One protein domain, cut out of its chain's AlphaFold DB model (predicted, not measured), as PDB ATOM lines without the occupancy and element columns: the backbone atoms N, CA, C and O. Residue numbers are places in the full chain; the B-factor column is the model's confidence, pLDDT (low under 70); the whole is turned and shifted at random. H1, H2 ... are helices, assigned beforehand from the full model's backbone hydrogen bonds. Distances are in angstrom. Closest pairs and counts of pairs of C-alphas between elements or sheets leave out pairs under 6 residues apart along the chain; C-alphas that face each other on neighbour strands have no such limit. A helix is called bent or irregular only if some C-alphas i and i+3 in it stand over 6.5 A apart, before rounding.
ATOM      1  N   GLY A  87      80.756  25.877  29.983       96.00
ATOM      2  CA  GLY A  87      81.960  25.502  29.248       96.00
ATOM      3  C   GLY A  87      82.268  24.004  29.334       96.00
ATOM      4  O   GLY A  87      82.633  23.405  28.327       96.00
ATOM      5  N   LEU A  88      82.069  23.362  30.493       96.81
ATOM      6  CA  LEU A  88      82.329  21.925  30.647       96.81
ATOM      7  C   LEU A  88      81.271  21.043  29.968       96.81
ATOM      8  O   LEU A  88      81.607  19.985  29.444       96.81
ATOM      9  N   VAL A  89      80.007  21.470  29.950       95.50
ATOM     10  CA  VAL A  89      78.932  20.792  29.210       95.50
ATOM     11  C   VAL A  89      79.232  20.800  27.713       95.50
ATOM     12  O   VAL A  89      79.140  19.750  27.080       95.50
ATOM     13  N   LYS A  90      79.679  21.936  27.157       95.19
ATOM     14  CA  LYS A  90      80.151  21.991  25.765       95.19
ATOM     15  C   LYS A  90      81.422  21.159  25.563       95.19
ATOM     16  O   LYS A  90      81.515  20.406  24.604       95.19
ATOM     17  N   ALA A  91      82.370  21.212  26.500       96.56
ATOM     18  CA  ALA A  91      83.602  20.422  26.440       96.56
ATOM     19  C   ALA A  91      83.374  18.905  26.546       96.56
ATOM     20  O   ALA A  91      84.271  18.146  26.197       96.56
ATOM     21  N   ASN A  92      82.219  18.458  27.050       96.19
ATOM     22  CA  ASN A  92      81.829  17.047  27.089       96.19
ATOM     23  C   ASN A  92      81.378  16.540  25.711       96.19
ATOM     24  O   ASN A  92      81.519  15.353  25.436       96.19
ATOM     25  N   ASP A  93      80.881  17.432  24.849       94.62
ATOM     26  CA  ASP A  93      80.554  17.145  23.451       94.62
ATOM     27  C   ASP A  93      80.982  18.302  22.521       94.62
ATOM     28  O   ASP A  93      80.149  19.029  21.966       94.62
ATOM     29  N   PRO A  94      82.302  18.498  22.345       95.00
ATOM     30  CA  PRO A  94      82.828  19.602  21.549       95.00
ATOM     31  C   PRO A  94      82.531  19.421  20.056       95.00
ATOM     32  O   PRO A  94      82.468  20.410  19.331       95.00
ATOM     33  N   LEU A  95      82.316  18.183  19.594       93.44
ATOM     34  CA  LEU A  95      81.931  17.902  18.211       93.44
ATOM     35  C   LEU A  95      80.472  18.300  17.949       93.44
ATOM     36  O   LEU A  95      80.193  18.923  16.934       93.44
ATOM     37  N   GLY A  96      79.560  18.031  18.891       91.88
ATOM     38  CA  GLY A  96      78.189  18.540  18.818       91.88
ATOM     39  C   GLY A  96      78.131  20.070  18.812       91.88
ATOM     40  O   GLY A  96      77.378  20.656  18.036       91.88
ATOM     41  N   PHE A  97      78.965  20.737  19.620       92.69
ATOM     42  CA  PHE A  97      79.072  22.199  19.570       92.69
ATOM     43  C   PHE A  97      79.699  22.702  18.255       92.69
ATOM     44  O   PHE A  97      79.288  23.746  17.760       92.69
ATOM     45  N   ALA A  98      80.634  21.954  17.658       94.44
ATOM     46  CA  ALA A  98      81.206  22.283  16.352       94.44
ATOM     47  C   ALA A  98      80.151  22.248  15.238       94.44
ATOM     48  O   ALA A  98      80.038  23.230  14.519       94.44
ATOM     49  N   TYR A  99      79.307  21.211  15.179       91.00
ATOM     50  CA  TYR A  99      78.202  21.142  14.209       91.00
ATOM     51  C   TYR A  99      77.263  22.346  14.309       91.00
ATOM     52  O   TYR A  99      76.842  22.892  13.298       91.00
ATOM     53  N   LYS A 100      77.011  22.844  15.524       89.81
ATOM     54  CA  LYS A 100      76.236  24.078  15.702       89.81
ATOM     55  C   LYS A 100      76.941  25.312  15.148       89.81
ATOM     56  O   LYS A 100      76.274  26.201  14.638       89.81
ATOM     57  N   LEU A 101      78.266  25.398  15.255       92.81
ATOM     58  CA  LEU A 101      79.025  26.480  14.626       92.81
ATOM     59  C   LEU A 101      78.995  26.369  13.098       92.81
ATOM     60  O   LEU A 101      78.860  27.396  12.446       92.81
ATOM     61  N   GLU A 102      79.072  25.154  12.547       93.00
ATOM     62  CA  GLU A 102      78.943  24.906  11.104       93.00
ATOM     63  C   GLU A 102      77.595  25.421  10.583       93.00
ATOM     64  O   GLU A 102      77.593  26.226   9.658       93.00
ATOM     65  N   GLU A 103      76.486  25.101  11.264       90.81
ATOM     66  CA  GLU A 103      75.146  25.633  10.942       90.81
ATOM     67  C   GLU A 103      75.107  27.176  10.929       90.81
ATOM     68  O   GLU A 103      74.399  27.782  10.134       90.81
ATOM     69  N   TYR A 104      75.862  27.853  11.804       91.94
ATOM     70  CA  TYR A 104      75.951  29.320  11.780       91.94
ATOM     71  C   TYR A 104      76.826  29.854  10.638       91.94
ATOM     72  O   TYR A 104      76.630  30.997  10.217       91.94
ATOM     73  N   PHE A 105      77.818  29.087  10.189       94.25
ATOM     74  CA  PHE A 105      78.761  29.482   9.142       94.25
ATOM     75  C   PHE A 105      78.262  29.188   7.731       94.25
ATOM     76  O   PHE A 105      78.819  29.746   6.785       94.25
ATOM     77  N   GLU A 106      77.214  28.376   7.597       91.75
ATOM     78  CA  GLU A 106      76.497  28.193   6.341       91.75
ATOM     79  C   GLU A 106      76.050  29.538   5.762       91.75
ATOM     80  O   GLU A 106      75.669  30.486   6.465       91.75
ATOM     81  N   ASP A 107      76.105  29.619   4.439       88.81
ATOM     82  CA  ASP A 107      75.931  30.862   3.706       88.81
ATOM     83  C   ASP A 107      74.543  31.506   3.918       88.81
ATOM     84  O   ASP A 107      74.395  32.727   4.067       88.81
ATOM     85  N   GLY A 108      73.518  30.662   4.052       87.00
ATOM     86  CA  GLY A 108      72.151  31.067   4.358       87.00
ATOM     87  C   GLY A 108      71.900  31.450   5.819       87.00
ATOM     88  O   GLY A 108      70.790  31.890   6.112       87.00
ATOM     89  N   ALA A 109      72.873  31.300   6.725       91.19
ATOM     90  CA  ALA A 109      72.705  31.486   8.168       91.19
ATOM     91  C   ALA A 109      73.268  32.829   8.667       91.19
ATOM     92  O   ALA A 109      72.631  33.867   8.524       91.19
ATOM     93  N   LEU A 110      74.459  32.906   9.269       92.19
ATOM     94  CA  LEU A 110      74.929  34.198   9.794       92.19
ATOM     95  C   LEU A 110      75.301  35.184   8.673       92.19
ATOM     96  O   LEU A 110      75.121  36.399   8.827       92.19
ATOM     97  N   ALA A 111      75.798  34.671   7.543       91.38
ATOM     98  CA  ALA A 111      76.300  35.483   6.442       91.38
ATOM     99  C   ALA A 111      75.200  36.338   5.787       91.38
ATOM    100  O   ALA A 111      75.467  37.506   5.482       91.38
ATOM    101  N   TYR A 112      73.952  35.854   5.681       90.12
ATOM    102  CA  TYR A 112      72.871  36.625   5.043       90.12
ATOM    103  C   TYR A 112      72.638  37.996   5.694       90.12
ATOM    104  O   TYR A 112      72.356  38.970   4.998       90.12
ATOM    105  N   ARG A 113      72.815  38.128   7.019       90.69
ATOM    106  CA  ARG A 113      72.677  39.431   7.700       90.69
ATOM    107  C   ARG A 113      73.703  40.436   7.205       90.69
ATOM    108  O   ARG A 113      73.385  41.608   7.036       90.69
ATOM    109  N   ILE A 114      74.934  39.979   6.992       90.31
ATOM    110  CA  ILE A 114      76.026  40.818   6.504       90.31
ATOM    111  C   ILE A 114      75.765  41.187   5.040       90.31
ATOM    112  O   ILE A 114      75.910  42.359   4.685       90.31
ATOM    113  N   LYS A 115      75.283  40.236   4.225       91.56
ATOM    114  CA  LYS A 115      74.847  40.493   2.842       91.56
ATOM    115  C   LYS A 115      73.795  41.599   2.789       91.56
ATOM    116  O   LYS A 115      73.946  42.542   2.015       91.56
ATOM    117  N   GLU A 116      72.779  41.533   3.651       89.81
ATOM    118  CA  GLU A 116      71.703  42.527   3.718       89.81
ATOM    119  C   GLU A 116      72.169  43.890   4.246       89.81
ATOM    120  O   GLU A 116      71.850  44.919   3.652       89.81
ATOM    121  N   TRP A 117      72.910  43.934   5.357       92.00
ATOM    122  CA  TRP A 117      73.286  45.203   5.993       92.00
ATOM    123  C   TRP A 117      74.315  45.997   5.203       92.00
ATOM    124  O   TRP A 117      74.286  47.227   5.232       92.00
ATOM    125  N   PHE A 118      75.226  45.303   4.521       91.69
ATOM    126  CA  PHE A 118      76.339  45.931   3.814       91.69
ATOM    127  C   PHE A 118      76.211  45.852   2.290       91.69
ATOM    128  O   PHE A 118      77.092  46.345   1.591       91.69
ATOM    129  N   GLY A 119      75.133  45.260   1.761       90.00
ATOM    130  CA  GLY A 119      74.934  45.104   0.317       90.00
ATOM    131  C   GLY A 119      76.037  44.274  -0.343       90.00
ATOM    132  O   GLY A 119      76.456  44.582  -1.457       90.00
ATOM    133  N   ALA A 120      76.537  43.255   0.361       90.31
ATOM    134  CA  ALA A 120      77.688  42.446  -0.035       90.31
ATOM    135  C   ALA A 120      77.257  41.002  -0.360       90.31
ATOM    136  O   ALA A 120      77.549  40.104   0.425       90.31
ATOM    137  N   PRO A 121      76.559  40.748  -1.485       88.56
ATOM    138  CA  PRO A 121      75.891  39.467  -1.745       88.56
ATOM    139  C   PRO A 121      76.846  38.268  -1.862       88.56
ATOM    140  O   PRO A 121      76.418  37.154  -1.615       88.56
ATOM    141  N   GLY A 122      78.129  38.483  -2.175       87.50
ATOM    142  CA  GLY A 122      79.139  37.413  -2.242       87.50
ATOM    143  C   GLY A 122      79.895  37.143  -0.933       87.50
ATOM    144  O   GLY A 122      80.940  36.502  -0.957       87.50
ATOM    145  N   PHE A 123      79.459  37.704   0.200       92.62
ATOM    146  CA  PHE A 123      80.111  37.471   1.491       92.62
ATOM    147  C   PHE A 123      79.744  36.091   2.053       92.62
ATOM    148  O   PHE A 123      78.581  35.870   2.351       92.62
ATOM    149  N   SER A 124      80.718  35.215   2.298       91.62
ATOM    150  CA  SER A 124      80.483  33.894   2.903       91.62
ATOM    151  C   SER A 124      81.339  33.685   4.156       91.62
ATOM    152  O   SER A 124      82.418  34.270   4.305       91.62
ATOM    153  N   LEU A 125      80.842  32.855   5.075       93.31
ATOM    154  CA  LEU A 125      81.543  32.407   6.283       93.31
ATOM    155  C   LEU A 125      81.959  30.932   6.214       93.31
ATOM    156  O   LEU A 125      82.579  30.445   7.157       93.31
ATOM    157  N   GLU A 126      81.690  30.237   5.107       92.44
ATOM    158  CA  GLU A 126      81.883  28.785   4.985       92.44
ATOM    159  C   GLU A 126      83.342  28.348   5.187       92.44
ATOM    160  O   GLU A 126      83.602  27.254   5.677       92.44
ATOM    161  N   PHE A 127      84.316  29.231   4.941       93.25
ATOM    162  CA  PHE A 127      85.732  28.971   5.243       93.25
ATOM    163  C   PHE A 127      86.004  28.676   6.736       93.25
ATOM    164  O   PHE A 127      87.044  28.115   7.097       93.25
ATOM    165  N   LEU A 128      85.090  29.059   7.636       95.00
ATOM    166  CA  LEU A 128      85.171  28.757   9.065       95.00
ATOM    167  C   LEU A 128      84.669  27.349   9.419       95.00
ATOM    168  O   LEU A 128      84.983  26.885  10.516       95.00
ATOM    169  N   ILE A 129      83.950  26.658   8.525       93.81
ATOM    170  CA  ILE A 129      83.406  25.304   8.751       93.81
ATOM    171  C   ILE A 129      84.542  24.318   9.045       93.81
ATOM    172  O   ILE A 129      84.516  23.636  10.066       93.81
ATOM    173  N   GLU A 130      85.620  24.338   8.256       94.62
ATOM    174  CA  GLU A 130      86.806  23.488   8.488       94.62
ATOM    175  C   GLU A 130      87.474  23.740   9.854       94.62
ATOM    176  O   GLU A 130      88.144  22.875  10.423       94.62
ATOM    177  N   HIS A 131      87.271  24.935  10.410       96.44
ATOM    178  CA  HIS A 131      87.844  25.376  11.677       96.44
ATOM    179  C   HIS A 131      86.860  25.241  12.852       96.44
ATOM    180  O   HIS A 131      87.236  25.530  13.994       96.44
ATOM    181  N   ALA A 132      85.625  24.784  12.620       96.00
ATOM    182  CA  ALA A 132      84.555  24.764  13.617       96.00
ATOM    183  C   ALA A 132      84.917  23.933  14.856       96.00
ATOM    184  O   ALA A 132      84.708  24.379  15.989       96.00
ATOM    185  N   LEU A 133      85.546  22.766  14.673       95.44
ATOM    186  CA  LEU A 133      85.996  21.933  15.792       95.44
ATOM    187  C   LEU A 133      87.065  22.632  16.645       95.44
ATOM    188  O   LEU A 133      86.998  22.602  17.876       95.44
ATOM    189  N   LEU A 134      88.034  23.296  16.009       97.06
ATOM    190  CA  LEU A 134      89.073  24.043  16.717       97.06
ATOM    191  C   LEU A 134      88.469  25.216  17.502       97.06
ATOM    192  O   LEU A 134      88.793  25.406  18.676       97.06
ATOM    193  N   LEU A 135      87.565  25.975  16.877       96.25
ATOM    194  CA  LEU A 135      86.861  27.091  17.510       96.25
ATOM    195  C   LEU A 135      86.017  26.622  18.698       96.25
ATOM    196  O   LEU A 135      86.102  27.218  19.771       96.25
ATOM    197  N   SER A 136      85.277  25.522  18.539       96.06
ATOM    198  CA  SER A 136      84.507  24.879  19.607       96.06
ATOM    199  C   SER A 136      85.386  24.586  20.829       96.06
ATOM    200  O   SER A 136      85.081  25.036  21.938       96.06
ATOM    201  N   VAL A 137      86.537  23.933  20.631       97.62
ATOM    202  CA  VAL A 137      87.489  23.618  21.709       97.62
ATOM    203  C   VAL A 137      88.024  24.881  22.388       97.62
ATOM    204  O   VAL A 137      88.044  24.958  23.620       97.62
ATOM    205  N   ILE A 138      88.434  25.888  21.610       97.75
ATOM    206  CA  ILE A 138      88.971  27.147  22.144       97.75
ATOM    207  C   ILE A 138      87.918  27.872  22.985       97.75
ATOM    208  O   ILE A 138      88.213  28.271  24.112       97.75
ATOM    209  N   ILE A 139      86.695  28.016  22.469       96.06
ATOM    210  CA  ILE A 139      85.590  28.689  23.159       96.06
ATOM    211  C   ILE A 139      85.288  27.991  24.490       96.06
ATOM    212  O   ILE A 139      85.222  28.665  25.519       96.06
ATOM    213  N   CYS A 140      85.191  26.655  24.500       96.12
ATOM    214  CA  CYS A 140      84.954  25.883  25.724       96.12
ATOM    215  C   CYS A 140      86.027  26.155  26.789       96.12
ATOM    216  O   CYS A 140      85.715  26.428  27.949       96.12
ATOM    217  N   ILE A 141      87.304  26.107  26.396       98.38
ATOM    218  CA  ILE A 141      88.431  26.330  27.309       98.38
ATOM    219  C   ILE A 141      88.436  27.771  27.827       98.38
ATOM    220  O   ILE A 141      88.604  27.989  29.027       98.38
ATOM    221  N   VAL A 142      88.262  28.756  26.942       98.06
ATOM    222  CA  VAL A 142      88.240  30.176  27.315       98.06
ATOM    223  C   VAL A 142      87.109  30.449  28.303       98.06
ATOM    224  O   VAL A 142      87.346  31.112  29.312       98.06
ATOM    225  N   GLU A 143      85.917  29.897  28.077       97.62
ATOM    226  CA  GLU A 143      84.773  30.043  28.977       97.62
ATOM    227  C   GLU A 143      85.095  29.516  30.390       97.62
ATOM    228  O   GLU A 143      84.950  30.248  31.374       97.62
ATOM    229  N   ILE A 144      85.651  28.303  30.500       98.56
ATOM    230  CA  ILE A 144      86.054  27.706  31.787       98.56
ATOM    231  C   ILE A 144      87.149  28.541  32.472       98.56
ATOM    232  O   ILE A 144      87.060  28.822  33.672       98.56
ATOM    233  N   VAL A 145      88.179  28.965  31.729       98.56
ATOM    234  CA  VAL A 145      89.291  29.775  32.260       98.56
ATOM    235  C   VAL A 145      88.782  31.115  32.795       98.56
ATOM    236  O   VAL A 145      89.144  31.506  33.908       98.56
ATOM    237  N   LEU A 146      87.923  31.810  32.043       98.38
ATOM    238  CA  LEU A 146      87.296  33.054  32.494       98.38
ATOM    239  C   LEU A 146      86.454  32.812  33.752       98.38
ATOM    240  O   LEU A 146      86.557  33.590  34.703       98.38
ATOM    241  N   GLY A 147      85.698  31.710  33.798       98.25
ATOM    242  CA  GLY A 147      84.923  31.300  34.967       98.25
ATOM    243  C   GLY A 147      85.783  31.174  36.227       98.25
ATOM    244  O   GLY A 147      85.516  31.835  37.234       98.25
ATOM    245  N   VAL A 148      86.879  30.412  36.166       98.38
ATOM    246  CA  VAL A 148      87.800  30.235  37.307       98.38
ATOM    247  C   VAL A 148      88.470  31.555  37.710       98.38
ATOM    248  O   VAL A 148      88.538  31.874  38.902       98.38
ATOM    249  N   LEU A 149      88.933  32.362  36.748       97.81
ATOM    250  CA  LEU A 149      89.588  33.644  37.035       97.81
ATOM    251  C   LEU A 149      88.639  34.661  37.692       97.81
ATOM    252  O   LEU A 149      89.069  35.400  38.588       97.81
ATOM    253  N   LEU A 150      87.355  34.677  37.310       97.75
ATOM    254  CA  LEU A 150      86.327  35.499  37.958       97.75
ATOM    255  C   LEU A 150      86.158  35.130  39.436       97.75
ATOM    256  O   LEU A 150      86.130  36.029  40.287       97.75
ATOM    257  N   ILE A 151      86.109  33.832  39.751       97.56
ATOM    258  CA  ILE A 151      85.937  33.319  41.121       97.56
ATOM    259  C   ILE A 151      87.113  33.751  41.999       97.56
ATOM    260  O   ILE A 151      86.904  34.373  43.042       97.56
ATOM    261  N   ILE A 152      88.353  33.514  41.559       95.75
ATOM    262  CA  ILE A 152      89.557  33.809  42.360       95.75
ATOM    263  C   ILE A 152      89.975  35.291  42.336       95.75
ATOM    264  O   ILE A 152      90.871  35.700  43.076       95.75
ATOM    265  N   GLY A 153      89.348  36.115  41.491       93.75
ATOM    266  CA  GLY A 153      89.665  37.543  41.383       93.75
ATOM    267  C   GLY A 153      90.952  37.830  40.617       93.75
ATOM    268  O   GLY A 153      91.634  38.816  40.899       93.75
ATOM    269  N   GLY A 154      91.312  36.961  39.671       92.88
ATOM    270  CA  GLY A 154      92.536  37.073  38.888       92.88
ATOM    271  C   GLY A 154      92.374  37.985  37.683       92.88
ATOM    272  O   GLY A 154      91.439  37.824  36.912       92.88
ATOM    273  N   LYS A 155      93.297  38.944  37.507       93.75
ATOM    274  CA  LYS A 155      93.384  39.816  36.313       93.75
ATOM    275  C   LYS A 155      92.023  40.390  35.862       93.75
ATOM    276  O   LYS A 155      91.758  40.498  34.668       93.75
ATOM    277  N   ILE A 156      91.190  40.812  36.820       95.12
ATOM    278  CA  ILE A 156      89.768  41.127  36.597       95.12
ATOM    279  C   ILE A 156      89.517  42.146  35.489       95.12
ATOM    280  O   ILE A 156      88.528  42.015  34.783       95.12
ATOM    281  N   LYS A 157      90.415  43.113  35.275       95.44
ATOM    282  CA  LYS A 157      90.295  44.046  34.147       95.44
ATOM    283  C   LYS A 157      90.237  43.293  32.817       95.44
ATOM    284  O   LYS A 157      89.209  43.326  32.151       95.44
ATOM    285  N   LEU A 158      91.287  42.533  32.495       96.38
ATOM    286  CA  LEU A 158      91.359  41.725  31.272       96.38
ATOM    287  C   LEU A 158      90.190  40.740  31.182       96.38
ATOM    288  O   LEU A 158      89.524  40.676  30.157       96.38
ATOM    289  N   VAL A 159      89.905  40.031  32.276       97.19
ATOM    290  CA  VAL A 159      88.809  39.055  32.334       97.19
ATOM    291  C   VAL A 159      87.459  39.715  32.059       97.19
ATOM    292  O   VAL A 159      86.661  39.152  31.326       97.19
ATOM    293  N   SER A 160      87.203  40.915  32.587       97.50
ATOM    294  CA  SER A 160      85.946  41.634  32.358       97.50
ATOM    295  C   SER A 160      85.801  42.140  30.921       97.50
ATOM    296  O   SER A 160      84.698  42.085  30.387       97.50
ATOM    297  N   TYR A 161      86.892  42.567  30.269       97.94
ATOM    298  CA  TYR A 161      86.874  42.908  28.840       97.94
ATOM    299  C   TYR A 161      86.560  41.680  27.981       97.94
ATOM    300  O   TYR A 161      85.673  41.748  27.137       97.94
ATOM    301  N   LEU A 162      87.243  40.557  28.225       97.94
ATOM    302  CA  LEU A 162      87.018  39.311  27.485       97.94
ATOM    303  C   LEU A 162      85.615  38.745  27.732       97.94
ATOM    304  O   LEU A 162      84.953  38.331  26.787       97.94
ATOM    305  N   LEU A 163      85.139  38.791  28.979       97.69
ATOM    306  CA  LEU A 163      83.782  38.401  29.354       97.69
ATOM    307  C   LEU A 163      82.741  39.214  28.581       97.69
ATOM    308  O   LEU A 163      81.867  38.633  27.951       97.69
ATOM    309  N   VAL A 164      82.823  40.548  28.625       97.88
ATOM    310  CA  VAL A 164      81.851  41.410  27.936       97.88
ATOM    311  C   VAL A 164      81.936  41.221  26.425       97.88
ATOM    312  O   VAL A 164      80.894  41.094  25.796       97.88
ATOM    313  N   LEU A 165      83.137  41.136  25.844       97.62
ATOM    314  CA  LEU A 165      83.317  40.880  24.412       97.62
ATOM    315  C   LEU A 165      82.636  39.574  23.985       97.62
ATOM    316  O   LEU A 165      81.845  39.566  23.044       97.62
ATOM    317  N   MET A 166      82.908  38.487  24.709       95.19
ATOM    318  CA  MET A 166      82.330  37.176  24.431       95.19
ATOM    319  C   MET A 166      80.805  37.189  24.596       95.19
ATOM    320  O   MET A 166      80.087  36.655  23.756       95.19
ATOM    321  N   MET A 167      80.291  37.844  25.640       96.12
ATOM    322  CA  MET A 167      78.849  37.930  25.869       96.12
ATOM    323  C   MET A 167      78.132  38.818  24.859       96.12
ATOM    324  O   MET A 167      77.018  38.488  24.470       96.12
ATOM    325  N   VAL A 168      78.744  39.911  24.400       96.94
ATOM    326  CA  VAL A 168      78.198  40.728  23.304       96.94
ATOM    327  C   VAL A 168      78.111  39.894  22.027       96.94
ATOM    328  O   VAL A 168      77.069  39.903  21.376       96.94
ATOM    329  N   PHE A 169      79.150  39.114  21.716       94.25
ATOM    330  CA  PHE A 169      79.153  38.203  20.572       94.25
ATOM    331  C   PHE A 169      78.048  37.135  20.665       94.25
ATOM    332  O   PHE A 169      77.251  37.003  19.741       94.25
ATOM    333  N   PHE A 170      77.916  36.423  21.789       92.69
ATOM    334  CA  PHE A 170      76.851  35.418  21.943       92.69
ATOM    335  C   PHE A 170      75.446  36.025  22.000       92.69
ATOM    336  O   PHE A 170      74.509  35.447  21.455       92.69
ATOM    337  N   THR A 171      75.295  37.213  22.593       94.88
ATOM    338  CA  THR A 171      74.017  37.947  22.578       94.88
ATOM    339  C   THR A 171      73.631  38.315  21.147       94.88
ATOM    340  O   THR A 171      72.462  38.241  20.785       94.88
ATOM    341  N   PHE A 172      74.605  38.675  20.307       93.94
ATOM    342  CA  PHE A 172      74.375  38.924  18.889       93.94
ATOM    343  C   PHE A 172      73.947  37.655  18.142       93.94
ATOM    344  O   PHE A 172      72.950  37.692  17.423       93.94
ATOM    345  N   LEU A 173      74.635  36.526  18.351       91.94
ATOM    346  CA  LEU A 173      74.262  35.246  17.734       91.94
ATOM    347  C   LEU A 173      72.855  34.798  18.144       91.94
ATOM    348  O   LEU A 173      72.035  34.452  17.298       91.94
ATOM    349  N   THR A 174      72.534  34.858  19.435       92.44
ATOM    350  CA  THR A 174      71.198  34.483  19.916       92.44
ATOM    351  C   THR A 174      70.119  35.453  19.460       92.44
ATOM    352  O   THR A 174      69.001  35.024  19.183       92.44
ATOM    353  N   TRP A 175      70.434  36.742  19.320       93.94
ATOM    354  CA  TRP A 175      69.527  37.717  18.719       93.94
ATOM    355  C   TRP A 175      69.269  37.414  17.242       93.94
ATOM    356  O   TRP A 175      68.121  37.467  16.798       93.94
ATOM    357  N   HIS A 176      70.316  37.061  16.493       91.31
ATOM    358  CA  HIS A 176      70.211  36.665  15.093       91.31
ATOM    359  C   HIS A 176      69.249  35.481  14.936       91.31
ATOM    360  O   HIS A 176      68.284  35.586  14.178       91.31
ATOM    361  N   THR A 177      69.451  34.423  15.725       90.12
ATOM    362  CA  THR A 177      68.590  33.230  15.769       90.12
ATOM    363  C   THR A 177      67.158  33.585  16.178       90.12
ATOM    364  O   THR A 177      66.202  33.194  15.518       90.12
ATOM    365  N   ALA A 178      66.977  34.393  17.229       90.56
ATOM    366  CA  ALA A 178      65.653  34.764  17.738       90.56
ATOM    367  C   ALA A 178      64.841  35.676  16.805       90.56
ATOM    368  O   ALA A 178      63.632  35.813  16.993       90.56
ATOM    369  N   THR A 179      65.495  36.325  15.840       90.81
ATOM    370  CA  THR A 179      64.863  37.242  14.881       90.81
ATOM    371  C   THR A 179      64.952  36.748  13.439       90.81
ATOM    372  O   THR A 179      64.692  37.530  12.521       90.81
ATOM    373  N   CYS A 180      65.359  35.496  13.226       89.25
ATOM    374  CA  CYS A 180      65.380  34.890  11.904       89.25
ATOM    375  C   CYS A 180      63.950  34.680  11.394       89.25
ATOM    376  O   CYS A 180      63.052  34.316  12.154       89.25
ATOM    377  N   ASP A 181      63.746  34.965  10.112       87.88
ATOM    378  CA  ASP A 181      62.453  34.888   9.438       87.88
ATOM    379  C   ASP A 181      62.653  34.195   8.088       87.88
ATOM    380  O   ASP A 181      63.142  34.808   7.135       87.88
ATOM    381  N   SER A 182      62.287  32.915   8.023       85.56
ATOM    382  CA  SER A 182      62.455  32.060   6.840       85.56
ATOM    383  C   SER A 182      61.571  32.472   5.657       85.56
ATOM    384  O   SER A 182      61.790  32.023   4.533       85.56
ATOM    385  N   GLY A 237      73.031  26.221  20.606       67.12
ATOM    386  CA  GLY A 237      74.026  25.244  21.062       67.12
ATOM    387  C   GLY A 237      74.650  25.487  22.450       67.12
ATOM    388  O   GLY A 237      75.544  24.745  22.845       67.12
ATOM    389  N   CYS A 238      74.202  26.480  23.235       65.81
ATOM    390  CA  CYS A 238      74.898  26.906  24.463       65.81
ATOM    391  C   CYS A 238      75.086  25.817  25.536       65.81
ATOM    392  O   CYS A 238      76.030  25.903  26.318       65.81
ATOM    393  N   PHE A 239      74.215  24.809  25.567       76.31
ATOM    394  CA  PHE A 239      74.335  23.628  26.432       76.31
ATOM    395  C   PHE A 239      74.349  22.317  25.629       76.31
ATOM    396  O   PHE A 239      74.201  21.243  26.212       76.31
ATOM    397  N   GLY A 240      74.491  22.403  24.301       76.88
ATOM    398  CA  GLY A 240      74.353  21.274  23.383       76.88
ATOM    399  C   GLY A 240      73.128  20.406  23.694       76.88
ATOM    400  O   GLY A 240      72.068  20.900  24.089       76.88
ATOM    401  N   ASP A 241      73.318  19.093  23.606       81.69
ATOM    402  CA  ASP A 241      72.273  18.105  23.877       81.69
ATOM    403  C   ASP A 241      71.935  17.952  25.371       81.69
ATOM    404  O   ASP A 241      70.956  17.289  25.706       81.69
ATOM    405  N   ALA A 242      72.674  18.582  26.297       87.56
ATOM    406  CA  ALA A 242      72.445  18.399  27.734       87.56
ATOM    407  C   ALA A 242      71.072  18.897  28.192       87.56
ATOM    408  O   ALA A 242      70.441  18.271  29.044       87.56
ATOM    409  N   MET A 243      70.576  19.989  27.603       85.56
ATOM    410  CA  MET A 243      69.216  20.465  27.876       85.56
ATOM    411  C   MET A 243      68.181  19.478  27.328       85.56
ATOM    412  O   MET A 243      67.335  19.004  28.088       85.56
ATOM    413  N   LYS A 244      68.302  19.072  26.055       83.00
ATOM    414  CA  LYS A 244      67.398  18.085  25.439       83.00
ATOM    415  C   LYS A 244      67.351  16.786  26.248       83.00
ATOM    416  O   LYS A 244      66.268  16.339  26.612       83.00
ATOM    417  N   GLY A 245      68.508  16.235  26.606       80.25
ATOM    418  CA  GLY A 245      68.616  14.963  27.320       80.25
ATOM    419  C   GLY A 245      68.217  15.005  28.798       80.25
ATOM    420  O   GLY A 245      67.916  13.955  29.358       80.25
ATOM    421  N   SER A 246      68.196  16.179  29.440       85.94
ATOM    422  CA  SER A 246      67.887  16.284  30.880       85.94
ATOM    423  C   SER A 246      66.482  16.804  31.169       85.94
ATOM    424  O   SER A 246      65.822  16.315  32.082       85.94
ATOM    425  N   ILE A 247      66.012  17.788  30.395       82.50
ATOM    426  CA  ILE A 247      64.694  18.418  30.582       82.50
ATOM    427  C   ILE A 247      63.722  18.140  29.424       82.50
ATOM    428  O   ILE A 247      62.589  18.614  29.448       82.50
ATOM    429  N   GLY A 248      64.145  17.381  28.407       78.00
ATOM    430  CA  GLY A 248      63.299  16.961  27.286       78.00
ATOM    431  C   GLY A 248      63.115  18.001  26.177       78.00
ATOM    432  O   GLY A 248      62.282  17.785  25.299       78.00
ATOM    433  N   ARG A 249      63.843  19.129  26.214       80.50
ATOM    434  CA  ARG A 249      63.819  20.179  25.179       80.50
ATOM    435  C   ARG A 249      65.076  21.057  25.195       80.50
ATOM    436  O   ARG A 249      65.720  21.195  26.232       80.50
ATOM    437  N   SER A 250      65.372  21.707  24.070       82.38
ATOM    438  CA  SER A 250      66.321  22.830  24.014       82.38
ATOM    439  C   SER A 250      65.709  24.115  24.577       82.38
ATOM    440  O   SER A 250      64.490  24.234  24.746       82.38
ATOM    441  N   LEU A 251      66.571  25.100  24.846       84.06
ATOM    442  CA  LEU A 251      66.131  26.485  24.986       84.06
ATOM    443  C   LEU A 251      65.659  26.991  23.624       84.06
ATOM    444  O   LEU A 251      66.380  26.861  22.637       84.06
ATOM    445  N   THR A 252      64.488  27.615  23.585       84.25
ATOM    446  CA  THR A 252      64.018  28.321  22.389       84.25
ATOM    447  C   THR A 252      64.977  29.470  22.032       84.25
ATOM    448  O   THR A 252      65.700  29.968  22.912       84.25
ATOM    449  N   PRO A 253      64.972  29.966  20.780       88.06
ATOM    450  CA  PRO A 253      65.783  31.121  20.397       88.06
ATOM    451  C   PRO A 253      65.583  32.342  21.312       88.06
ATOM    452  O   PRO A 253      66.551  32.966  21.750       88.06
ATOM    453  N   LYS A 254      64.332  32.638  21.700       87.75
ATOM    454  CA  LYS A 254      64.011  33.742  22.623       87.75
ATOM    455  C   LYS A 254      64.537  33.500  24.042       87.75
ATOM    456  O   LYS A 254      65.087  34.420  24.642       87.75
ATOM    457  N   GLU A 255      64.384  32.290  24.588       88.94
ATOM    458  CA  GLU A 255      64.932  31.942  25.911       88.94
ATOM    459  C   GLU A 255      66.464  32.056  25.924       88.94
ATOM    460  O   GLU A 255      67.043  32.585  26.873       88.94
ATOM    461  N   SER A 256      67.114  31.611  24.846       90.31
ATOM    462  CA  SER A 256      68.565  31.700  24.666       90.31
ATOM    463  C   SER A 256      69.057  33.147  24.655       90.31
ATOM    464  O   SER A 256      70.004  33.470  25.374       90.31
ATOM    465  N   LEU A 257      68.370  34.024  23.913       93.06
ATOM    466  CA  LEU A 257      68.651  35.459  23.883       93.06
ATOM    467  C   LEU A 257      68.530  36.091  25.273       93.06
ATOM    468  O   LEU A 257      69.434  36.795  25.719       93.06
ATOM    469  N   TRP A 258      67.442  35.820  25.996       92.56
ATOM    470  CA  TRP A 258      67.250  36.381  27.336       92.56
ATOM    471  C   TRP A 258      68.275  35.882  28.348       92.56
ATOM    472  O   TRP A 258      68.739  36.662  29.179       92.56
ATOM    473  N   LYS A 259      68.670  34.610  28.254       92.69
ATOM    474  CA  LYS A 259      69.766  34.048  29.044       92.69
ATOM    475  C   LYS A 259      71.068  34.824  28.793       92.69
ATOM    476  O   LYS A 259      71.706  35.232  29.762       92.69
ATOM    477  N   ASP A 260      71.433  35.103  27.539       95.25
ATOM    478  CA  ASP A 260      72.654  35.865  27.234       95.25
ATOM    479  C   ASP A 260      72.559  37.342  27.639       95.25
ATOM    480  O   ASP A 260      73.519  37.872  28.199       95.25
ATOM    481  N   ILE A 261      71.392  37.982  27.501       96.44
ATOM    482  CA  ILE A 261      71.148  39.348  28.004       96.44
ATOM    483  C   ILE A 261      71.325  39.421  29.527       96.44
ATOM    484  O   ILE A 261      71.948  40.356  30.030       96.44
ATOM    485  N   VAL A 262      70.802  38.446  30.280       96.62
ATOM    486  CA  VAL A 262      70.951  38.384  31.746       96.62
ATOM    487  C   VAL A 262      72.421  38.234  32.136       96.62
ATOM    488  O   VAL A 262      72.908  38.945  33.018       96.62
ATOM    489  N   VAL A 263      73.155  37.346  31.463       96.88
ATOM    490  CA  VAL A 263      74.587  37.147  31.723       96.88
ATOM    491  C   VAL A 263      75.394  38.390  31.333       96.88
ATOM    492  O   VAL A 263      76.265  38.809  32.098       96.88
ATOM    493  N   LEU A 264      75.070  39.041  30.212       97.94
ATOM    494  CA  LEU A 264      75.678  40.303  29.794       97.94
ATOM    495  C   LEU A 264      75.412  41.412  30.820       97.94
ATOM    496  O   LEU A 264      76.347  42.102  31.219       97.94
ATOM    497  N   TYR A 265      74.179  41.546  31.313       97.81
ATOM    498  CA  TYR A 265      73.815  42.515  32.351       97.81
ATOM    499  C   TYR A 265      74.657  42.342  33.624       97.81
ATOM    500  O   TYR A 265      75.234  43.300  34.144       97.81
ATOM    501  N   LEU A 266      74.781  41.105  34.110       97.94
ATOM    502  CA  LEU A 266      75.627  40.791  35.262       97.94
ATOM    503  C   LEU A 266      77.117  41.035  34.955       97.94
ATOM    504  O   LEU A 266      77.843  41.561  35.800       97.94
ATOM    505  N   GLY A 267      77.567  40.731  33.736       97.75
ATOM    506  CA  GLY A 267      78.925  41.008  33.264       97.75
ATOM    507  C   GLY A 267      79.252  42.503  33.234       97.75
ATOM    508  O   GLY A 267      80.347  42.901  33.641       97.75
ATOM    509  N   LEU A 268      78.293  43.354  32.858       97.81
ATOM    510  CA  LEU A 268      78.445  44.811  32.875       97.81
ATOM    511  C   LEU A 268      78.657  45.350  34.293       97.81
ATOM    512  O   LEU A 268      79.480  46.244  34.482       97.81
ATOM    513  N   TRP A 269      78.011  44.780  35.316       97.81
ATOM    514  CA  TRP A 269      78.293  45.148  36.709       97.81
ATOM    515  C   TRP A 269      79.737  44.840  37.118       97.81
ATOM    516  O   TRP A 269      80.374  45.654  37.795       97.81
ATOM    517  N   ILE A 270      80.280  43.703  36.671       97.69
ATOM    518  CA  ILE A 270      81.692  43.349  36.884       97.69
ATOM    519  C   ILE A 270      82.595  44.348  36.156       97.69
ATOM    520  O   ILE A 270      83.543  44.865  36.748       97.69
ATOM    521  N   PHE A 271      82.273  44.667  34.903       97.69
ATOM    522  CA  PHE A 271      83.025  45.607  34.075       97.69
ATOM    523  C   PHE A 271      83.045  47.029  34.656       97.69
ATOM    524  O   PHE A 271      84.101  47.657  34.732       97.69
ATOM    525  N   ILE A 272      81.910  47.533  35.146       96.06
ATOM    526  CA  ILE A 272      81.805  48.849  35.799       96.06
ATOM    527  C   ILE A 272      82.635  48.882  37.092       96.06
ATOM    528  O   ILE A 272      83.271  49.890  37.415       96.06
ATOM    529  N   ALA A 273      82.660  47.778  37.844       94.88
ATOM    530  CA  ALA A 273      83.402  47.672  39.096       94.88
ATOM    531  C   ALA A 273      84.872  47.238  38.928       94.88
ATOM    532  O   ALA A 273      85.596  47.202  39.923       94.88
ATOM    533  N   GLN A 274      85.348  46.949  37.710       94.44
ATOM    534  CA  GLN A 274      86.656  46.316  37.460       94.44
ATOM    535  C   GLN A 274      87.853  47.055  38.080       94.44
ATOM    536  O   GLN A 274      88.841  46.438  38.471       94.44
ATOM    537  N   TRP A 275      87.769  48.384  38.201       91.62
ATOM    538  CA  TRP A 275      88.824  49.232  38.770       91.62
ATOM    539  C   TRP A 275      88.874  49.195  40.302       91.62
ATOM    540  O   TRP A 275      89.839  49.663  40.901       91.62
ATOM    541  N   LEU A 276      87.832  48.653  40.932       89.56
ATOM    542  CA  LEU A 276      87.663  48.551  42.382       89.56
ATOM    543  C   LEU A 276      87.987  47.153  42.894       89.56
ATOM    544  O   LEU A 276      88.324  46.990  44.064       89.56
ATOM    545  N   ILE A 277      87.836  46.149  42.031       89.50
ATOM    546  CA  ILE A 277      88.029  44.751  42.386       89.50
ATOM    547  C   ILE A 277      89.525  44.494  42.564       89.50
ATOM    548  O   ILE A 277      90.315  44.587  41.625       89.50
ATOM    549  N   GLN A 278      89.898  44.172  43.798       87.31
ATOM    550  CA  GLN A 278      91.241  43.742  44.168       87.31
ATOM    551  C   GLN A 278      91.324  42.210  44.179       87.31
ATOM    552  O   GLN A 278      90.288  41.551  44.322       87.31
ATOM    553  N   PRO A 279      92.535  41.633  44.069       87.25
ATOM    554  CA  PRO A 279      92.758  40.215  44.319       87.25
ATOM    555  C   PRO A 279      92.119  39.755  45.629       87.25
ATOM    556  O   PRO A 279      92.229  40.421  46.662       87.25
ATOM    557  N   ASN A 280      91.448  38.608  45.585       92.25
ATOM    558  CA  ASN A 280      90.715  38.091  46.730       92.25
ATOM    559  C   ASN A 280      91.651  37.745  47.903       92.25
ATOM    560  O   ASN A 280      92.710  37.136  47.741       92.25
ATOM    561  N   THR A 281      91.191  38.027  49.119       92.00
ATOM    562  CA  THR A 281      91.771  37.476  50.352       92.00
ATOM    563  C   THR A 281      91.434  35.989  50.512       92.00
ATOM    564  O   THR A 281      90.500  35.477  49.895       92.00
ATOM    565  N   ARG A 282      92.128  35.279  51.416       90.31
ATOM    566  CA  ARG A 282      91.831  33.860  51.712       90.31
ATOM    567  C   ARG A 282      90.374  33.627  52.126       90.31
ATOM    568  O   ARG A 282      89.749  32.700  51.628       90.31
ATOM    569  N   LYS A 283      89.817  34.489  52.990       92.25
ATOM    570  CA  LYS A 283      88.411  34.392  53.420       92.25
ATOM    571  C   LYS A 283      87.452  34.611  52.249       92.25
ATOM    572  O   LYS A 283      86.497  33.860  52.100       92.25
ATOM    573  N   GLN A 284      87.731  35.595  51.393       92.88
ATOM    574  CA  GLN A 284      86.929  35.834  50.191       92.88
ATOM    575  C   GLN A 284      86.992  34.647  49.230       92.88
ATOM    576  O   GLN A 284      85.949  34.231  48.749       92.88
ATOM    577  N   ASN A 285      88.169  34.057  49.002       95.38
ATOM    578  CA  ASN A 285      88.294  32.869  48.155       95.38
ATOM    579  C   ASN A 285      87.422  31.712  48.643       95.38
ATOM    580  O   ASN A 285      86.784  31.069  47.819       95.38
ATOM    581  N   ILE A 286      87.328  31.485  49.958       95.62
ATOM    582  CA  ILE A 286      86.422  30.472  50.519       95.62
ATOM    583  C   ILE A 286      84.965  30.810  50.180       95.62
ATOM    584  O   ILE A 286      84.256  29.966  49.644       95.62
ATOM    585  N   VAL A 287      84.534  32.053  50.427       95.50
ATOM    586  CA  VAL A 287      83.155  32.492  50.143       95.50
ATOM    587  C   VAL A 287      82.811  32.351  48.657       95.50
ATOM    588  O   VAL A 287      81.776  31.780  48.331       95.50
ATOM    589  N   PHE A 288      83.680  32.819  47.756       96.31
ATOM    590  CA  PHE A 288      83.478  32.695  46.310       96.31
ATOM    591  C   PHE A 288      83.474  31.238  45.852       96.31
ATOM    592  O   PHE A 288      82.635  30.868  45.042       96.31
ATOM    593  N   THR A 289      84.361  30.402  46.398       96.75
ATOM    594  CA  THR A 289      84.400  28.969  46.071       96.75
ATOM    595  C   THR A 289      83.092  28.295  46.461       96.75
ATOM    596  O   THR A 289      82.490  27.623  45.634       96.75
ATOM    597  N   VAL A 290      82.610  28.511  47.690       97.88
ATOM    598  CA  VAL A 290      81.345  27.927  48.161       97.88
ATOM    599  C   VAL A 290      80.166  28.446  47.337       97.88
ATOM    600  O   VAL A 290      79.381  27.648  46.836       97.88
ATOM    601  N   ALA A 291      80.058  29.763  47.139       97.50
ATOM    602  CA  ALA A 291      78.960  30.360  46.383       97.50
ATOM    603  C   ALA A 291      78.919  29.870  44.925       97.50
ATOM    604  O   ALA A 291      77.858  29.496  44.433       97.50
ATOM    605  N   SER A 292      80.065  29.818  44.242       98.12
ATOM    606  CA  SER A 292      80.130  29.314  42.871       98.12
ATOM    607  C   SER A 292      79.903  27.807  42.791       98.12
ATOM    608  O   SER A 292      79.235  27.365  41.864       98.12
ATOM    609  N   LEU A 293      80.370  27.010  43.760       98.31
ATOM    610  CA  LEU A 293      80.066  25.576  43.798       98.31
ATOM    611  C   LEU A 293      78.574  25.304  44.004       98.31
ATOM    612  O   LEU A 293      78.071  24.359  43.414       98.31
ATOM    613  N   LEU A 294      77.845  26.132  44.759       98.38
ATOM    614  CA  LEU A 294      76.385  26.006  44.857       98.38
ATOM    615  C   LEU A 294      75.705  26.215  43.497       98.38
ATOM    616  O   LEU A 294      74.803  25.460  43.144       98.38
ATOM    617  N   VAL A 295      76.177  27.185  42.705       98.00
ATOM    618  CA  VAL A 295      75.703  27.388  41.324       98.00
ATOM    619  C   VAL A 295      76.034  26.170  40.459       98.00
ATOM    620  O   VAL A 295      75.174  25.680  39.730       98.00
ATOM    621  N   VAL A 296      77.251  25.630  40.577       98.44
ATOM    622  CA  VAL A 296      77.669  24.426  39.844       98.44
ATOM    623  C   VAL A 296      76.820  23.213  40.227       98.44
ATOM    624  O   VAL A 296      76.388  22.479  39.343       98.44
ATOM    625  N   VAL A 297      76.536  23.013  41.516       98.50
ATOM    626  CA  VAL A 297      75.679  21.930  42.028       98.50
ATOM    627  C   VAL A 297      74.254  22.067  41.505       98.50
ATOM    628  O   VAL A 297      73.681  21.070  41.074       98.50
ATOM    629  N   PHE A 298      73.699  23.281  41.492       97.19
ATOM    630  CA  PHE A 298      72.366  23.539  40.951       97.19
ATOM    631  C   PHE A 298      72.251  23.094  39.487       97.19
ATOM    632  O   PHE A 298      71.379  22.292  39.156       97.19
ATOM    633  N   PHE A 299      73.166  23.534  38.617       95.38
ATOM    634  CA  PHE A 299      73.139  23.109  37.213       95.38
ATOM    635  C   PHE A 299      73.502  21.628  37.034       95.38
ATOM    636  O   PHE A 299      72.916  20.956  36.194       95.38
ATOM    637  N   SER A 300      74.411  21.089  37.847       95.75
ATOM    638  CA  SER A 300      74.744  19.656  37.832       95.75
ATOM    639  C   SER A 300      73.537  18.778  38.171       95.75
ATOM    640  O   SER A 300      73.376  17.706  37.591       95.75
ATOM    641  N   ALA A 301      72.668  19.242  39.078       96.06
ATOM    642  CA  ALA A 301      71.413  18.577  39.405       96.06
ATOM    643  C   ALA A 301      70.422  18.636  38.234       96.06
ATOM    644  O   ALA A 301      69.845  17.608  37.890       96.06
ATOM    645  N   ILE A 302      70.280  19.796  37.574       93.44
ATOM    646  CA  ILE A 302      69.458  19.930  36.356       93.44
ATOM    647  C   ILE A 302      69.926  18.946  35.283       93.44
ATOM    648  O   ILE A 302      69.104  18.260  34.685       93.44
ATOM    649  N   PHE A 303      71.236  18.844  35.069       93.69
ATOM    650  CA  PHE A 303      71.814  17.980  34.043       93.69
ATOM    651  C   PHE A 303      71.962  16.512  34.463       93.69
ATOM    652  O   PHE A 303      72.416  15.683  33.679       93.69
ATOM    653  N   SER A 304      71.607  16.156  35.702       93.62
ATOM    654  CA  SER A 304      71.837  14.810  36.251       93.62
ATOM    655  C   SER A 304      73.282  14.317  36.037       93.62
ATOM    656  O   SER A 304      73.533  13.142  35.748       93.62
ATOM    657  N   TRP A 305      74.248  15.233  36.155       95.12
ATOM    658  CA  TRP A 305      75.670  14.981  35.941       95.12
ATOM    659  C   TRP A 305      76.494  15.804  36.926       95.12
ATOM    660  O   TRP A 305      76.583  17.021  36.809       95.12
ATOM    661  N   TYR A 306      77.107  15.130  37.904       96.38
ATOM    662  CA  TYR A 306      77.820  15.767  39.023       96.38
ATOM    663  C   TYR A 306      79.336  15.909  38.823       96.38
ATOM    664  O   TYR A 306      80.011  16.515  39.655       96.38
ATOM    665  N   PHE A 307      79.892  15.414  37.712       97.44
ATOM    666  CA  PHE A 307      81.302  15.644  37.370       97.44
ATOM    667  C   PHE A 307      81.694  17.135  37.298       97.44
ATOM    668  O   PHE A 307      82.788  17.453  37.769       97.44
ATOM    669  N   PRO A 308      80.842  18.078  36.830       98.00
ATOM    670  CA  PRO A 308      81.155  19.504  36.881       98.00
ATOM    671  C   PRO A 308      81.467  20.022  38.284       98.00
ATOM    672  O   PRO A 308      82.313  20.901  38.420       98.00
ATOM    673  N   VAL A 309      80.865  19.453  39.334       98.25
ATOM    674  CA  VAL A 309      81.183  19.806  40.730       98.25
ATOM    675  C   VAL A 309      82.625  19.428  41.063       98.25
ATOM    676  O   VAL A 309      83.371  20.252  41.592       98.25
ATOM    677  N   LEU A 310      83.033  18.203  40.716       97.94
ATOM    678  CA  LEU A 310      84.401  17.726  40.925       97.94
ATOM    679  C   LEU A 310      85.402  18.545  40.103       97.94
ATOM    680  O   LEU A 310      86.407  19.004  40.642       97.94
ATOM    681  N   PHE A 311      85.110  18.766  38.820       98.44
ATOM    682  CA  PHE A 311      85.961  19.543  37.922       98.44
ATOM    683  C   PHE A 311      86.125  20.987  38.414       98.44
ATOM    684  O   PHE A 311      87.248  21.482  38.503       98.44
ATOM    685  N   ALA A 312      85.031  21.646  38.813       98.38
ATOM    686  CA  ALA A 312      85.066  22.989  39.386       98.38
ATOM    687  C   ALA A 312      85.877  23.027  40.686       98.38
ATOM    688  O   ALA A 312      86.706  23.917  40.865       98.38
ATOM    689  N   PHE A 313      85.683  22.053  41.579       98.06
ATOM    690  CA  PHE A 313      86.433  21.964  42.829       98.06
ATOM    691  C   PHE A 313      87.940  21.823  42.577       98.06
ATOM    692  O   PHE A 313      88.723  22.613  43.106       98.06
ATOM    693  N   VAL A 314      88.350  20.879  41.722       98.12
ATOM    694  CA  VAL A 314      89.760  20.666  41.353       98.12
ATOM    695  C   VAL A 314      90.335  21.898  40.653       98.12
ATOM    696  O   VAL A 314      91.424  22.350  41.007       98.12
ATOM    697  N   GLY A 315      89.591  22.490  39.716       98.06
ATOM    698  CA  GLY A 315      89.991  23.696  38.997       98.06
ATOM    699  C   GLY A 315      90.221  24.885  39.931       98.06
ATOM    700  O   GLY A 315      91.268  25.529  39.860       98.06
ATOM    701  N   ILE A 316      89.295  25.152  40.857       98.06
ATOM    702  CA  ILE A 316      89.392  26.279  41.795       98.06
ATOM    703  C   ILE A 316      90.487  26.031  42.841       98.06
ATOM    704  O   ILE A 316      91.354  26.885  43.033       98.06
ATOM    705  N   VAL A 317      90.492  24.870  43.504       97.00
ATOM    706  CA  VAL A 317      91.471  24.556  44.561       97.00
ATOM    707  C   VAL A 317      92.885  24.453  43.993       97.00
ATOM    708  O   VAL A 317      93.808  25.024  44.573       97.00
ATOM    709  N   GLY A 318      93.057  23.808  42.834       96.81
ATOM    710  CA  GLY A 318      94.337  23.749  42.128       96.81
ATOM    711  C   GLY A 318      94.848  25.141  41.757       96.81
ATOM    712  O   GLY A 318      96.005  25.468  42.018       96.81
ATOM    713  N   SER A 319      93.966  26.020  41.271       96.81
ATOM    714  CA  SER A 319      94.316  27.414  40.968       96.81
ATOM    715  C   SER A 319      94.765  28.194  42.208       96.81
ATOM    716  O   SER A 319      95.761  28.919  42.172       96.81
ATOM    717  N   LEU A 320      94.067  28.031  43.335       95.94
ATOM    718  CA  LEU A 320      94.447  28.659  44.604       95.94
ATOM    719  C   LEU A 320      95.772  28.104  45.149       95.94
ATOM    720  O   LEU A 320      96.551  28.858  45.738       95.94
ATOM    721  N   TRP A 321      96.046  26.814  44.945       94.56
ATOM    722  CA  TRP A 321      97.315  26.187  45.311       94.56
ATOM    723  C   TRP A 321      98.478  26.737  44.478       94.56
ATOM    724  O   TRP A 321      99.488  27.138  45.053       94.56
ATOM    725  N   ILE A 322      98.307  26.885  43.161       94.31
ATOM    726  CA  ILE A 322      99.300  27.511  42.271       94.31
ATOM    727  C   ILE A 322      99.644  28.932  42.733       94.31
ATOM    728  O   ILE A 322     100.817  29.287  42.866       94.31
ATOM    729  N   LEU A 323      98.629  29.741  43.054       92.69
ATOM    730  CA  LEU A 323      98.843  31.092  43.581       92.69
ATOM    731  C   LEU A 323      99.517  31.098  44.958       92.69
ATOM    732  O   LEU A 323     100.180  32.072  45.310       92.69
ATOM    733  N   ARG A 324      99.353  30.030  45.747       91.56
ATOM    734  CA  ARG A 324     100.003  29.882  47.053       91.56
ATOM    735  C   ARG A 324     101.485  29.540  46.933       91.56
ATOM    736  O   ARG A 324     102.248  30.015  47.769       91.56
ATOM    737  N   ILE A 325     101.880  28.734  45.945       88.75
ATOM    738  CA  ILE A 325     103.294  28.411  45.682       88.75
ATOM    739  C   ILE A 325     104.071  29.689  45.351       88.75
ATOM    740  O   ILE A 325     105.183  29.884  45.834       88.75
ATOM    741  N   GLY A 326     103.457  30.587  44.575       81.75
ATOM    742  CA  GLY A 326     104.097  31.828  44.149       81.75
ATOM    743  C   GLY A 326     105.258  31.595  43.173       81.75
ATOM    744  O   GLY A 326     105.571  30.472  42.783       81.75
ATOM    745  N   GLY A 327     105.875  32.680  42.708       78.56
ATOM    746  CA  GLY A 327     106.984  32.639  41.748       78.56
ATOM    747  C   GLY A 327     106.680  33.352  40.428       78.56
ATOM    748  O   GLY A 327     105.530  33.613  40.081       78.56
ATOM    749  N   ARG A 328     107.741  33.710  39.692       69.12
ATOM    750  CA  ARG A 328     107.634  34.546  38.481       69.12
ATOM    751  C   ARG A 328     107.073  33.803  37.263       69.12
ATOM    752  O   ARG A 328     106.394  34.437  36.465       69.12
ATOM    753  N   ALA A 329     107.321  32.495  37.146       72.81
ATOM    754  CA  ALA A 329     106.865  31.681  36.017       72.81
ATOM    755  C   ALA A 329     105.434  31.150  36.224       72.81
ATOM    756  O   ALA A 329     104.484  31.730  35.703       72.81
ATOM    757  N   MET A 330     105.274  30.085  37.022       78.50
ATOM    758  CA  MET A 330     104.008  29.341  37.138       78.50
ATOM    759  C   MET A 330     103.126  29.755  38.325       78.50
ATOM    760  O   MET A 330     101.929  29.512  38.297       78.50
ATOM    761  N   GLY A 331     103.658  30.409  39.360       84.81
ATOM    762  CA  GLY A 331     102.896  30.772  40.567       84.81
ATOM    763  C   GLY A 331     102.104  32.079  40.461       84.81
ATOM    764  O   GLY A 331     102.081  32.871  41.402       84.81
ATOM    765  N   ASN A 332     101.507  32.354  39.302       90.88
ATOM    766  CA  ASN A 332     100.762  33.581  39.024       90.88
ATOM    767  C   ASN A 332      99.457  33.269  38.261       90.88
ATOM    768  O   ASN A 332      99.148  32.117  37.965       90.88
ATOM    769  N   TYR A 333      98.679  34.300  37.916       93.50
ATOM    770  CA  TYR A 333      97.411  34.114  37.197       93.50
ATOM    771  C   TYR A 333      97.558  33.531  35.781       93.50
ATOM    772  O   TYR A 333      96.611  32.920  35.302       93.50
ATOM    773  N   PHE A 334      98.714  33.671  35.122       92.69
ATOM    774  CA  PHE A 334      98.975  32.990  33.848       92.69
ATOM    775  C   PHE A 334      99.198  31.492  34.053       92.69
ATOM    776  O   PHE A 334      98.675  30.694  33.286       92.69
ATOM    777  N   GLY A 335      99.908  31.103  35.116       94.62
ATOM    778  CA  GLY A 335     100.037  29.695  35.491       94.62
ATOM    779  C   GLY A 335      98.700  29.064  35.885       94.62
ATOM    780  O   GLY A 335      98.446  27.915  35.537       94.62
ATOM    781  N   VAL A 336      97.802  29.835  36.513       96.19
ATOM    782  CA  VAL A 336      96.402  29.427  36.722       96.19
ATOM    783  C   VAL A 336      95.687  29.189  35.392       96.19
ATOM    784  O   VAL A 336      95.124  28.113  35.206       96.19
ATOM    785  N   SER A 337      95.725  30.151  34.463       96.88
ATOM    786  CA  SER A 337      95.116  29.982  33.137       96.88
ATOM    787  C   SER A 337      95.659  28.743  32.431       96.88
ATOM    788  O   SER A 337      94.875  27.933  31.957       96.88
ATOM    789  N   PHE A 338      96.982  28.551  32.429       96.81
ATOM    790  CA  PHE A 338      97.622  27.388  31.817       96.81
ATOM    791  C   PHE A 338      97.177  26.070  32.459       96.81
ATOM    792  O   PHE A 338      96.854  25.126  31.746       96.81
ATOM    793  N   PHE A 339      97.115  26.000  33.792       97.44
ATOM    794  CA  PHE A 339      96.634  24.816  34.502       97.44
ATOM    795  C   PHE A 339      95.188  24.475  34.133       97.44
ATOM    796  O   PHE A 339      94.900  23.330  33.785       97.44
ATOM    797  N   VAL A 340      94.290  25.465  34.164       98.25
ATOM    798  CA  VAL A 340      92.875  25.265  33.819       98.25
ATOM    799  C   VAL A 340      92.724  24.873  32.346       98.25
ATOM    800  O   VAL A 340      91.959  23.962  32.027       98.25
ATOM    801  N   THR A 341      93.493  25.493  31.449       98.50
ATOM    802  CA  THR A 341      93.574  25.094  30.039       98.50
ATOM    803  C   THR A 341      94.045  23.653  29.889       98.50
ATOM    804  O   THR A 341      93.421  22.903  29.147       98.50
ATOM    805  N   LEU A 342      95.085  23.230  30.613       98.19
ATOM    806  CA  LEU A 342      95.634  21.877  30.521       98.19
ATOM    807  C   LEU A 342      94.621  20.816  30.969       98.19
ATOM    808  O   LEU A 342      94.398  19.853  30.242       98.19
ATOM    809  N   ILE A 343      93.971  20.993  32.125       98.19
ATOM    810  CA  ILE A 343      92.963  20.024  32.594       98.19
ATOM    811  C   ILE A 343      91.742  19.978  31.663       98.19
ATOM    812  O   ILE A 343      91.190  18.904  31.436       98.19
ATOM    813  N   SER A 344      91.358  21.120  31.079       98.50
ATOM    814  CA  SER A 344      90.257  21.196  30.110       98.50
ATOM    815  C   SER A 344      90.637  20.514  28.795       98.50
ATOM    816  O   SER A 344      89.852  19.744  28.253       98.50
ATOM    817  N   ALA A 345      91.863  20.727  28.310       98.25
ATOM    818  CA  ALA A 345      92.386  20.095  27.104       98.25
ATOM    819  C   ALA A 345      92.528  18.575  27.265       98.25
ATOM    820  O   ALA A 345      92.196  17.841  26.341       98.25
ATOM    821  N   ILE A 346      92.959  18.090  28.436       97.88
ATOM    822  CA  ILE A 346      93.006  16.650  28.744       97.88
ATOM    823  C   ILE A 346      91.596  16.045  28.706       97.88
ATOM    824  O   ILE A 346      91.404  14.986  28.110       97.88
ATOM    825  N   PHE A 347      90.610  16.719  29.304       97.81
ATOM    826  CA  PHE A 347      89.215  16.274  29.273       97.81
ATOM    827  C   PHE A 347      88.653  16.234  27.843       97.81
ATOM    828  O   PHE A 347      88.115  15.211  27.427       97.81
ATOM    829  N   ILE A 348      88.856  17.301  27.065       97.12
ATOM    830  CA  ILE A 348      88.434  17.389  25.657       97.12
ATOM    831  C   ILE A 348      89.113  16.310  24.805       97.12
ATOM    832  O   ILE A 348      88.464  15.626  24.020       97.12
ATOM    833  N   TYR A 349      90.421  16.117  24.981       95.44
ATOM    834  CA  TYR A 349      91.180  15.081  24.285       95.44
ATOM    835  C   TYR A 349      90.629  13.683  24.573       95.44
ATOM    836  O   TYR A 349      90.541  12.855  23.664       95.44
ATOM    837  N   PHE A 350      90.248  13.420  25.826       93.88
ATOM    838  CA  PHE A 350      89.598  12.174  26.203       93.88
ATOM    839  C   PHE A 350      88.266  12.004  25.458       93.88
ATOM    840  O   PHE A 350      88.104  11.011  24.753       93.88
ATOM    841  N   VAL A 351      87.344  12.971  25.527       93.69
ATOM    842  CA  VAL A 351      86.020  12.815  24.891       93.69
ATOM    843  C   VAL A 351      86.067  12.800  23.362       93.69
ATOM    844  O   VAL A 351      85.224  12.159  22.756       93.69
ATOM    845  N   LEU A 352      87.053  13.437  22.718       91.56
ATOM    846  CA  LEU A 352      87.227  13.366  21.259       91.56
ATOM    847  C   LEU A 352      87.777  12.016  20.783       91.56
ATOM    848  O   LEU A 352      87.606  11.646  19.623       91.56
ATOM    849  N   ARG A 353      88.475  11.283  21.655       88.38
ATOM    850  CA  ARG A 353      89.006   9.946  21.346       88.38
ATOM    851  C   ARG A 353      88.057   8.818  21.729       88.38
ATOM    852  O   ARG A 353      88.180   7.721  21.185       88.38
ATOM    853  N   TYR A 354      87.157   9.083  22.661       88.00
ATOM    854  CA  TYR A 354      86.157   8.147  23.151       88.00
ATOM    855  C   TYR A 354      84.753   8.712  22.884       88.00
ATOM    856  O   TYR A 354      84.568   9.493  21.958       88.00
TER     857      TYR A 354
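What this domain is: This is residues 87 to 182 and 237 to 354 of the 631 residues of the protein "DoxX family membrane protein" of Fluviicola sp. SGL-29 (UniProt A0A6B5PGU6). A long, kinked helix, H4, runs through the middle of a helical body, with two helical hairpins in succession, H8 with H9 and H9 with H10, wrapping round its last part. H5 packs on H4 and has H7 side by side with it; H1 and H2 pack on H4 too, while H3 lies at one far end and the short H6 at the edge near H1 and H8. The 214 printed residues hold ten named helices, H1 to H10 in order, and no named strand: the class is all helix. The whole is compact, with a radius of gyration of the C-alphas of 18.4 A and spans of 55 by 40 by 31 A.

Where its parts are: H1, residues 87 to 92, begins at C-alpha 87 (81.960, 25.502, 29.248). H2 is residues 94 to 105, and H3 residues 107 to 118. H4, residues 126 to 152, is 38.5 A long, from C-alpha 126 (81.883, 28.785, 4.985), with a kink of 62 degrees near residue 133. H3 and H4 are irregular: C-alphas 107 and 110 are 7.0 A apart, C-alphas 130 and 133 7.5 A. H5, residues 156 to 178, is 31.3 A long; H6 is residues 241 to 247. H7, residues 253 to 273, is 30.6 A long, H8, residues 282 to 302, 30.5 A, and H9, residues 307 to 325, 26.8 A. H10, residues 333 to 353, is 30.1 A long and ends at C-alpha 353 (89.006, 9.946, 21.346).

How they stand to each other: H4 is the hub, touching six helices. H1 touches it at a steep tilt of 54 degrees, C-alphas 87 and 140 being closest at 4.6 A. H2 touches it with C-alphas 98 and 133 closest, 4.8 A. H2 and H3 only just touch, with 3 pairs of C-alphas within 8 A, and only at the corner; the closest are 104 and 110, 5.4 A. H5 touches H4, C-alphas 146 and 159 closest at 6.2 A. H5 and H7 touch, opposite ways at a shallow tilt of 20 degrees, C-alphas 178 and 253 closest at 4.5 A. H7 and H4 are apart. Hairpin H8 and H9 has a tilt of 16 degrees, with C-alphas 296 and 309 closest, 5.9 A; hairpin H9 and H10 has 32 degrees, with 319 and 336 closest, 5.1 A. H10 touches H4, C-alphas 145 and 337 closest at 5.9 A. H6 touches no helix. Every O i to N i+4 pair is within hydrogen-bond range in H1, H2 and H5 to H10; in H3 4 of 8 are, in H4 19 of 23.

The domain as a whole: The C-alphas farthest apart, of Pro 121 and Lys 283, are 56.8 A apart. Residues 183 to 236 are not printed; C-alphas 182 and 237 are 19.6 A apart across the cut. Of the links printed whole, no link is long. pLDDT is under 70 at residues 237 to 238 and 328.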